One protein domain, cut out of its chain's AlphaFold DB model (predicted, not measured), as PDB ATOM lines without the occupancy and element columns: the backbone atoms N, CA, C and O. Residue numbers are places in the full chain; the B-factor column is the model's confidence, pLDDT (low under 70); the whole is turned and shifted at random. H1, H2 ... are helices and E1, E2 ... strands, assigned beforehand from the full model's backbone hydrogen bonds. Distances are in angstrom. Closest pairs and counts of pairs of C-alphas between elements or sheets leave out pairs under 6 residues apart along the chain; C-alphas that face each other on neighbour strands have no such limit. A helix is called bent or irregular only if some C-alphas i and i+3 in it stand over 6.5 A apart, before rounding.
ATOM      1  N   ILE A  11     -27.561   5.407  44.720       78.94
ATOM      2  CA  ILE A  11     -28.338   4.900  43.595       78.94
ATOM      3  C   ILE A  11     -27.851   3.483  43.312       78.94
ATOM      4  O   ILE A  11     -26.650   3.240  43.197       78.94
ATOM      5  N   TYR A  12     -28.778   2.534  43.213       80.44
ATOM      6  CA  TYR A  12     -28.456   1.188  42.758       80.44
ATOM      7  C   TYR A  12     -28.456   1.148  41.232       80.44
ATOM      8  O   TYR A  12     -29.481   1.428  40.607       80.44
ATOM      9  N   ILE A  13     -27.326   0.764  40.642       79.31
ATOM     10  CA  ILE A  13     -27.224   0.500  39.209       79.31
ATOM     11  C   ILE A  13     -26.988  -1.005  39.008       79.31
ATOM     12  O   ILE A  13     -25.993  -1.542  39.514       79.31
ATOM     13  N   PRO A  14     -27.862  -1.711  38.266       77.44
ATOM     14  CA  PRO A  14     -27.635  -3.105  37.899       77.44
ATOM     15  C   PRO A  14     -26.264  -3.278  37.229       77.44
ATOM     16  O   PRO A  14     -25.939  -2.572  36.281       77.44
ATOM     17  N   GLY A  15     -25.439  -4.189  37.749       73.81
ATOM     18  CA  GLY A  15     -24.064  -4.419  37.279       73.81
ATOM     19  C   GLY A  15     -22.987  -3.559  37.955       73.81
ATOM     20  O   GLY A  15     -21.857  -4.018  38.084       73.81
ATOM     21  N   LEU A  16     -23.333  -2.376  38.475       68.88
ATOM     22  CA  LEU A  16     -22.393  -1.444  39.128       68.88
ATOM     23  C   LEU A  16     -22.580  -1.310  40.646       68.88
ATOM     24  O   LEU A  16     -21.771  -0.668  41.313       68.88
ATOM     25  N   LYS A  17     -23.594  -1.982  41.208       77.19
ATOM     26  CA  LYS A  17     -23.956  -1.959  42.638       77.19
ATOM     27  C   LYS A  17     -24.382  -0.548  43.083       77.19
ATOM     28  O   LYS A  17     -24.895   0.233  42.285       77.19
ATOM     29  N   PHE A  18     -24.290  -0.265  44.382       79.19
ATOM     30  CA  PHE A  18     -24.652   1.030  44.955       79.19
ATOM     31  C   PHE A  18     -23.546   2.054  44.705       79.19
ATOM     32  O   PHE A  18     -22.408   1.855  45.134       79.19
ATOM     33  N   ILE A  19     -23.904   3.161  44.063       80.94
ATOM     34  CA  ILE A  19     -23.022   4.304  43.828       80.94
ATOM     35  C   ILE A  19     -23.598   5.548  44.520       80.94
ATOM     36  O   ILE A  19     -24.820   5.655  44.639       80.94
ATOM     37  N   PRO A  20     -22.782   6.479  45.033       81.00
ATOM     38  CA  PRO A  20     -23.288   7.707  45.638       81.00
ATOM     39  C   PRO A  20     -24.079   8.545  44.620       81.00
ATOM     40  O   PRO A  20     -23.691   8.683  43.461       81.00
ATOM     41  N   ALA A  21     -25.209   9.104  45.050       67.25
ATOM     42  CA  ALA A  21     -26.072   9.926  44.212       67.25
ATOM     43  C   ALA A  21     -25.330  11.216  43.833       67.25
ATOM     44  O   ALA A  21     -25.099  12.079  44.681       67.25
ATOM     45  N   GLY A  22     -24.929  11.313  42.565       71.38
ATOM     46  CA  GLY A  22     -24.082  12.386  42.034       71.38
ATOM     47  C   GLY A  22     -22.801  11.885  41.360       71.38
ATOM     48  O   GLY A  22     -22.206  12.635  40.594       71.38
ATOM     49  N   GLU A  23     -22.403  10.630  41.590       75.38
ATOM     50  CA  GLU A  23     -21.332   9.965  40.835       75.38
ATOM     51  C   GLU A  23     -21.890   9.494  39.483       75.38
ATOM     52  O   GLU A  23     -22.979   8.910  39.420       75.38
ATOM     53  N   THR A  24     -21.180   9.774  38.384       79.38
ATOM     54  CA  THR A  24     -21.583   9.225  37.086       79.38
ATOM     55  C   THR A  24     -21.242   7.732  37.032       79.38
ATOM     56  O   THR A  24     -20.312   7.280  37.705       79.38
ATOM     57  N   PRO A  25     -21.938   6.929  36.210       75.75
ATOM     58  CA  PRO A  25     -21.585   5.522  36.029       75.75
ATOM     59  C   PRO A  25     -20.127   5.322  35.586       75.75
ATOM     60  O   PRO A  25     -19.509   4.330  35.963       75.75
ATOM     61  N   ALA A  26     -19.569   6.263  34.816       78.88
ATOM     62  CA  ALA A  26     -18.181   6.220  34.362       78.88
ATOM     63  C   ALA A  26     -17.192   6.413  35.524       78.88
ATOM     64  O   ALA A  26     -16.263   5.620  35.659       78.88
ATOM     65  N   ASP A  27     -17.439   7.392  36.400       81.25
ATOM     66  CA  ASP A  27     -16.640   7.604  37.617       81.25
ATOM     67  C   ASP A  27     -16.694   6.378  38.542       81.25
ATOM     68  O   ASP A  27     -15.678   5.943  39.086       81.25
ATOM     69  N   ALA A  28     -17.876   5.766  38.678       78.94
ATOM     70  CA  ALA A  28     -18.045   4.555  39.473       78.94
ATOM     71  C   ALA A  28     -17.234   3.374  38.915       78.94
ATOM     72  O   ALA A  28     -16.575   2.667  39.681       78.94
ATOM     73  N   ILE A  29     -17.248   3.172  37.590       80.12
ATOM     74  CA  ILE A  29     -16.439   2.146  36.913       80.12
ATOM     75  C   ILE A  29     -14.950   2.406  37.137       80.12
ATOM     76  O   ILE A  29     -14.218   1.488  37.507       80.12
ATOM     77  N   GLU A  30     -14.494   3.644  36.934       84.88
ATOM     78  CA  GLU A  30     -13.088   4.003  37.113       84.88
ATOM     79  C   GLU A  30     -12.627   3.733  38.549       84.88
ATOM     80  O   GLU A  30     -11.583   3.112  38.762       84.88
ATOM     81  N   ARG A  31     -13.440   4.106  39.544       82.94
ATOM     82  CA  ARG A  31     -13.164   3.842  40.960       82.94
ATOM     83  C   ARG A  31     -13.098   2.348  41.274       82.94
ATOM     84  O   ARG A  31     -12.218   1.939  42.030       82.94
ATOM     85  N   ILE A  32     -14.004   1.540  40.718       81.69
ATOM     86  CA  ILE A  32     -13.998   0.079  40.898       81.69
ATOM     87  C   ILE A  32     -12.725  -0.517  40.292       81.69
ATOM     88  O   ILE A  32     -11.980  -1.186  41.004       81.69
ATOM     89  N   ASN A  33     -12.427  -0.199  39.029       84.19
ATOM     90  CA  ASN A  33     -11.230  -0.686  38.343       84.19
ATOM     91  C   ASN A  33      -9.955  -0.291  39.094       84.19
ATOM     92  O   ASN A  33      -9.058  -1.107  39.289       84.19
ATOM     93  N   ARG A  34      -9.880   0.957  39.563       84.12
ATOM     94  CA  ARG A  34      -8.746   1.440  40.348       84.12
ATOM     95  C   ARG A  34      -8.596   0.665  41.654       84.12
ATOM     96  O   ARG A  34      -7.490   0.234  41.964       84.12
ATOM     97  N   ALA A  35      -9.690   0.437  42.380       83.75
ATOM     98  CA  ALA A  35      -9.667  -0.344  43.612       83.75
ATOM     99  C   ALA A  35      -9.221  -1.800  43.375       83.75
ATOM    100  O   ALA A  35      -8.488  -2.353  44.194       83.75
ATOM    101  N   GLU A  36      -9.616  -2.415  42.256       83.88
ATOM    102  CA  GLU A  36      -9.156  -3.756  41.875       83.88
ATOM    103  C   GLU A  36      -7.659  -3.781  41.544       83.88
ATOM    104  O   GLU A  36      -6.936  -4.645  42.042       83.88
ATOM    105  N   VAL A  37      -7.166  -2.795  40.787       85.00
ATOM    106  CA  VAL A  37      -5.732  -2.650  40.484       85.00
ATOM    107  C   VAL A  37      -4.918  -2.429  41.761       85.00
ATOM    108  O   VAL A  37      -3.884  -3.066  41.953       85.00
ATOM    109  N   GLU A  38      -5.379  -1.563  42.666       87.31
ATOM    110  CA  GLU A  38      -4.712  -1.323  43.951       87.31
ATOM    111  C   GLU A  38      -4.670  -2.588  44.814       87.31
ATOM    112  O   GLU A  38      -3.634  -2.890  45.417       87.31
ATOM    113  N   LYS A  39      -5.761  -3.364  44.828       86.81
ATOM    114  CA  LYS A  39      -5.809  -4.656  45.513       86.81
ATOM    115  C   LYS A  39      -4.792  -5.635  44.924       86.81
ATOM    116  O   LYS A  39      -4.017  -6.215  45.677       86.81
ATOM    117  N   GLU A  40      -4.716  -5.752  43.599       85.75
ATOM    118  CA  GLU A  40      -3.752  -6.642  42.943       85.75
ATOM    119  C   GLU A  40      -2.296  -6.241  43.239       85.75
ATOM    120  O   GLU A  40      -1.438  -7.093  43.488       85.75
ATOM    121  N   ILE A  41      -2.000  -4.938  43.256       88.44
ATOM    122  CA  ILE A  41      -0.673  -4.428  43.628       88.44
ATOM    123  C   ILE A  41      -0.346  -4.792  45.082       88.44
ATOM    124  O   ILE A  41       0.777  -5.223  45.368       88.44
ATOM    125  N   ALA A  42      -1.305  -4.636  45.998       88.69
ATOM    126  CA  ALA A  42      -1.131  -4.997  47.402       88.69
ATOM    127  C   ALA A  42      -0.892  -6.506  47.577       88.69
ATOM    128  O   ALA A  42       0.047  -6.889  48.278       88.69
ATOM    129  N   ASP A  43      -1.661  -7.350  46.885       88.12
ATOM    130  CA  ASP A  43      -1.490  -8.806  46.885       88.12
ATOM    131  C   ASP A  43      -0.110  -9.215  46.344       88.12
ATOM    132  O   ASP A  43       0.611  -9.979  46.986       88.12
ATOM    133  N   LYS A  44       0.338  -8.631  45.223       88.25
ATOM    134  CA  LYS A  44       1.691  -8.861  44.675       88.25
ATOM    135  C   LYS A  44       2.793  -8.446  45.649       88.25
ATOM    136  O   LYS A  44       3.827  -9.112  45.740       88.25
ATOM    137  N   LYS A  45       2.604  -7.333  46.363       91.19
ATOM    138  CA  LYS A  45       3.560  -6.863  47.373       91.19
ATOM    139  C   LYS A  45       3.623  -7.827  48.556       91.19
ATOM    140  O   LYS A  45       4.728  -8.151  48.991       91.19
ATOM    141  N   MET A  46       2.472  -8.312  49.021       89.75
ATOM    142  CA  MET A  46       2.416  -9.308  50.089       89.75
ATOM    143  C   MET A  46       3.062 -10.624  49.675       89.75
ATOM    144  O   MET A  46       3.904 -11.130  50.408       89.75
ATOM    145  N   LEU A  47       2.776 -11.126  48.474       89.06
ATOM    146  CA  LEU A  47       3.419 -12.332  47.955       89.06
ATOM    147  C   LEU A  47       4.949 -12.210  47.961       89.06
ATOM    148  O   LEU A  47       5.632 -13.106  48.447       89.06
ATOM    149  N   LYS A  48       5.499 -11.083  47.485       90.19
ATOM    150  CA  LYS A  48       6.952 -10.833  47.531       90.19
ATOM    151  C   LYS A  48       7.502 -10.827  48.956       90.19
ATOM    152  O   LYS A  48       8.610 -11.306  49.183       90.19
ATOM    153  N   GLN A  49       6.760 -10.262  49.906       91.50
ATOM    154  CA  GLN A  49       7.160 -10.240  51.309       91.50
ATOM    155  C   GLN A  49       7.152 -11.652  51.909       91.50
ATOM    156  O   GLN A  49       8.138 -12.046  52.526       91.50
ATOM    157  N   LEU A  50       6.101 -12.431  51.652       89.00
ATOM    158  CA  LEU A  50       5.975 -13.813  52.114       89.00
ATOM    159  C   LEU A  50       7.051 -14.715  51.502       89.00
ATOM    160  O   LEU A  50       7.654 -15.501  52.218       89.00
ATOM    161  N   GLN A  51       7.365 -14.558  50.212       88.62
ATOM    162  CA  GLN A  51       8.458 -15.289  49.556       88.62
ATOM    163  C   GLN A  51       9.832 -14.956  50.148       88.62
ATOM    164  O   GLN A  51      10.718 -15.806  50.171       88.62
ATOM    165  N   LYS A  52      10.023 -13.717  50.620       90.69
ATOM    166  CA  LYS A  52      11.258 -13.299  51.292       90.69
ATOM    167  C   LYS A  52      11.354 -13.855  52.715       90.69
ATOM    168  O   LYS A  52      12.449 -14.192  53.149       90.69
ATOM    169  N   GLU A  53      10.238 -13.905  53.436       90.44
ATOM    170  CA  GLU A  53      10.173 -14.405  54.815       90.44
ATOM    171  C   GLU A  53      10.221 -15.939  54.881       90.44
ATOM    172  O   GLU A  53      10.852 -16.505  55.770       90.44
ATOM    173  N   PHE A  54       9.631 -16.608  53.888       87.94
ATOM    174  CA  PHE A  54       9.565 -18.061  53.758       87.94
ATOM    175  C   PHE A  54      10.164 -18.523  52.419       87.94
ATOM    176  O   PHE A  54       9.435 -19.003  51.542       87.94
ATOM    177  N   PRO A  55      11.486 -18.377  52.224       84.88
ATOM    178  CA  PRO A  55      12.135 -18.798  50.990       84.88
ATOM    179  C   PRO A  55      11.983 -20.312  50.795       84.88
ATOM    180  O   PRO A  55      12.186 -21.089  51.725       84.88
ATOM    181  N   GLY A  56      11.620 -20.728  49.581       83.62
ATOM    182  CA  GLY A  56      11.454 -22.141  49.217       83.62
ATOM    183  C   GLY A  56      10.103 -22.762  49.585       83.62
ATOM    184  O   GLY A  56       9.815 -23.857  49.117       83.62
ATOM    185  N   ARG A  57       9.241 -22.068  50.342       84.56
ATOM    186  CA  ARG A  57       7.911 -22.586  50.697       84.56
ATOM    187  C   ARG A  57       6.862 -22.275  49.637       84.56
ATOM    188  O   ARG A  57       6.855 -21.204  49.029       84.56
ATOM    189  N   GLU A  58       5.921 -23.199  49.470       85.94
ATOM    190  CA  GLU A  58       4.764 -22.996  48.603       85.94
ATOM    191  C   GLU A  58       3.764 -22.042  49.274       85.94
ATOM    192  O   GLU A  58       3.234 -22.326  50.354       85.94
ATOM    193  N   ILE A  59       3.526 -20.895  48.632       89.19
ATOM    194  CA  ILE A  59       2.603 -19.854  49.089       89.19
ATOM    195  C   ILE A  59       1.396 -19.839  48.152       89.19
ATOM    196  O   ILE A  59       1.531 -19.559  46.961       89.19
ATOM    197  N   ILE A  60       0.215 -20.122  48.695       88.81
ATOM    198  CA  ILE A  60      -1.040 -20.221  47.946       88.81
ATOM    199  C   ILE A  60      -1.977 -19.101  48.396       88.81
ATOM    200  O   ILE A  60      -2.225 -18.926  49.590       88.81
ATOM    201  N   GLN A  61      -2.529 -18.358  47.440       87.31
ATOM    202  CA  GLN A  61      -3.571 -17.373  47.714       87.31
ATOM    203  C   GLN A  61      -4.932 -18.072  47.821       87.31
ATOM    204  O   GLN A  61      -5.340 -18.794  46.913       87.31
ATOM    205  N   CYS A  62      -5.653 -17.849  48.918       85.75
ATOM    206  CA  CYS A  62      -6.990 -18.381  49.160       85.75
ATOM    207  C   CYS A  62      -7.942 -17.229  49.510       85.75
ATOM    208  O   CYS A  62      -8.078 -16.829  50.669       85.75
ATOM    209  N   GLY A  63      -8.592 -16.662  48.490       82.62
ATOM    210  CA  GLY A  63      -9.463 -15.497  48.645       82.62
ATOM    211  C   GLY A  63      -8.683 -14.268  49.119       82.62
ATOM    212  O   GLY A  63      -7.863 -13.738  48.380       82.62
ATOM    213  N   SER A  64      -8.950 -13.817  50.348       81.25
ATOM    214  CA  SER A  64      -8.259 -12.680  50.983       81.25
ATOM    215  C   SER A  64      -7.108 -13.104  51.908       81.25
ATOM    216  O   SER A  64      -6.556 -12.268  52.622       81.25
ATOM    217  N   SER A  65      -6.783 -14.396  51.958       85.06
ATOM    218  CA  SER A  65      -5.783 -14.963  52.866       85.06
ATOM    219  C   SER A  65      -4.667 -15.666  52.100       85.06
ATOM    220  O   SER A  65      -4.859 -16.121  50.974       85.06
ATOM    221  N   TRP A  66      -3.501 -15.780  52.734       89.12
ATOM    222  CA  TRP A  66      -2.332 -16.468  52.194       89.12
ATOM    223  C   TRP A  66      -2.021 -17.694  53.047       89.12
ATOM    224  O   TRP A  66      -1.947 -17.596  54.271       89.12
ATOM    225  N   ILE A  67      -1.858 -18.845  52.404       89.06
ATOM    226  CA  ILE A  67      -1.511 -20.111  53.048       89.06
ATOM    227  C   ILE A  67      -0.056 -20.414  52.708       89.06
ATOM    228  O   ILE A  67       0.306 -20.472  51.535       89.06
ATOM    229  N   ILE A  68       0.768 -20.617  53.733       89.62
ATOM    230  CA  ILE A  68       2.160 -21.045  53.587       89.62
ATOM    231  C   ILE A  68       2.208 -22.522  53.963       89.62
ATOM    232  O   ILE A  68       1.924 -22.865  55.112       89.62
ATOM    233  N   LYS A  69       2.556 -23.402  53.023       85.00
ATOM    234  CA  LYS A  69       2.775 -24.813  53.359       85.00
ATOM    235  C   LYS A  69       4.077 -24.960  54.143       85.00
ATOM    236  O   LYS A  69       5.117 -24.461  53.716       85.00
TER     237      LYS A  69
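This is residues 11 to 69 of the 72 residues of an uncharacterized protein of Bacillus benzoevorans (UniProt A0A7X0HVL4). One long, straight helix, H1, makes the length of a rod, with a small hairpin of two strands at each end and the stretch of helix between the hairpins bare. The hairpin E3 and E4 folds back beside residues 43 to 51 of H1, while the hairpin E1 and E2 sits at the other end, by residues 25 to 29, and the two hairpins are far from each other. The printed part has 59 residues, with the named elements in the order E1, E2, H1, E3, E4; the strands form two separate two-stranded antiparallel sheets, and the class is mixed, helices and strands. The whole is extended, with a radius of gyration of the C-alphas of 16.8 A and spans of 49 by 16 by 12 A.

Strand E3 is residues 59 to 62, 9.7 A from first to last C-alpha, and E4 is residues 65 to 68, 10.0 A, ending at C-alpha 68 at (2.160, -21.045, 53.587). Helix H1 is residues 25 to 53 and measures 41.9 A, from C-alpha 25 at (-21.585, 5.522, 36.029) to C-alpha 53 at (10.173, -14.405, 54.815). Strand E1 is residues 11 to 13, 6.3 A long, beginning at C-alpha 11 at (-28.338, 4.900, 43.595). Strand E2 is residues 17 to 20, 10.1 A long.

E3 and E4 are a hairpin, antiparallel at 151 degrees between their directions; N 62 and O 65 are 2.8 A apart and N 67 and O 60 2.8 A, both within hydrogen-bond range. The closest C-alphas of E3 and H1 are those of Gln 51 and Ile 59, 7.4 A apart. H1 and E4 are near each other, with 8 pairs of C-alphas within 10 A. In H1 every O i to N i+4 pair is within hydrogen-bond range, and the helix is not bent. Beyond the stretch that stands free, residues 33 to 42 of H1, the closest C-alphas of E2 and H1 are those of Ile 19 and Ala 28, 6.6 A apart. E1 and H1 are only just apart, their closest C-alphas 8.2 A from each other. E1 and E2 are a hairpin, antiparallel at 145 degrees, with N 11 and O 19 at 2.8 A and N 19 and O 11 at 2.9 A, within hydrogen-bond range. Both E1 and E2 are apart from E3 and E4.

The two C-alphas farthest apart are those of Gly 22 and Gly 56, at 50.1 A, and the first and last printed C-alphas, of Ile 11 and Lys 69, are 44.1 A apart. The printed part has no cut, and the four links, E1 to E2, E2 to H1, H1 to E3 and E3 to E4, are tight. The mean pLDDT of the printed part is 83.7; residues 16 and 21 are under 70.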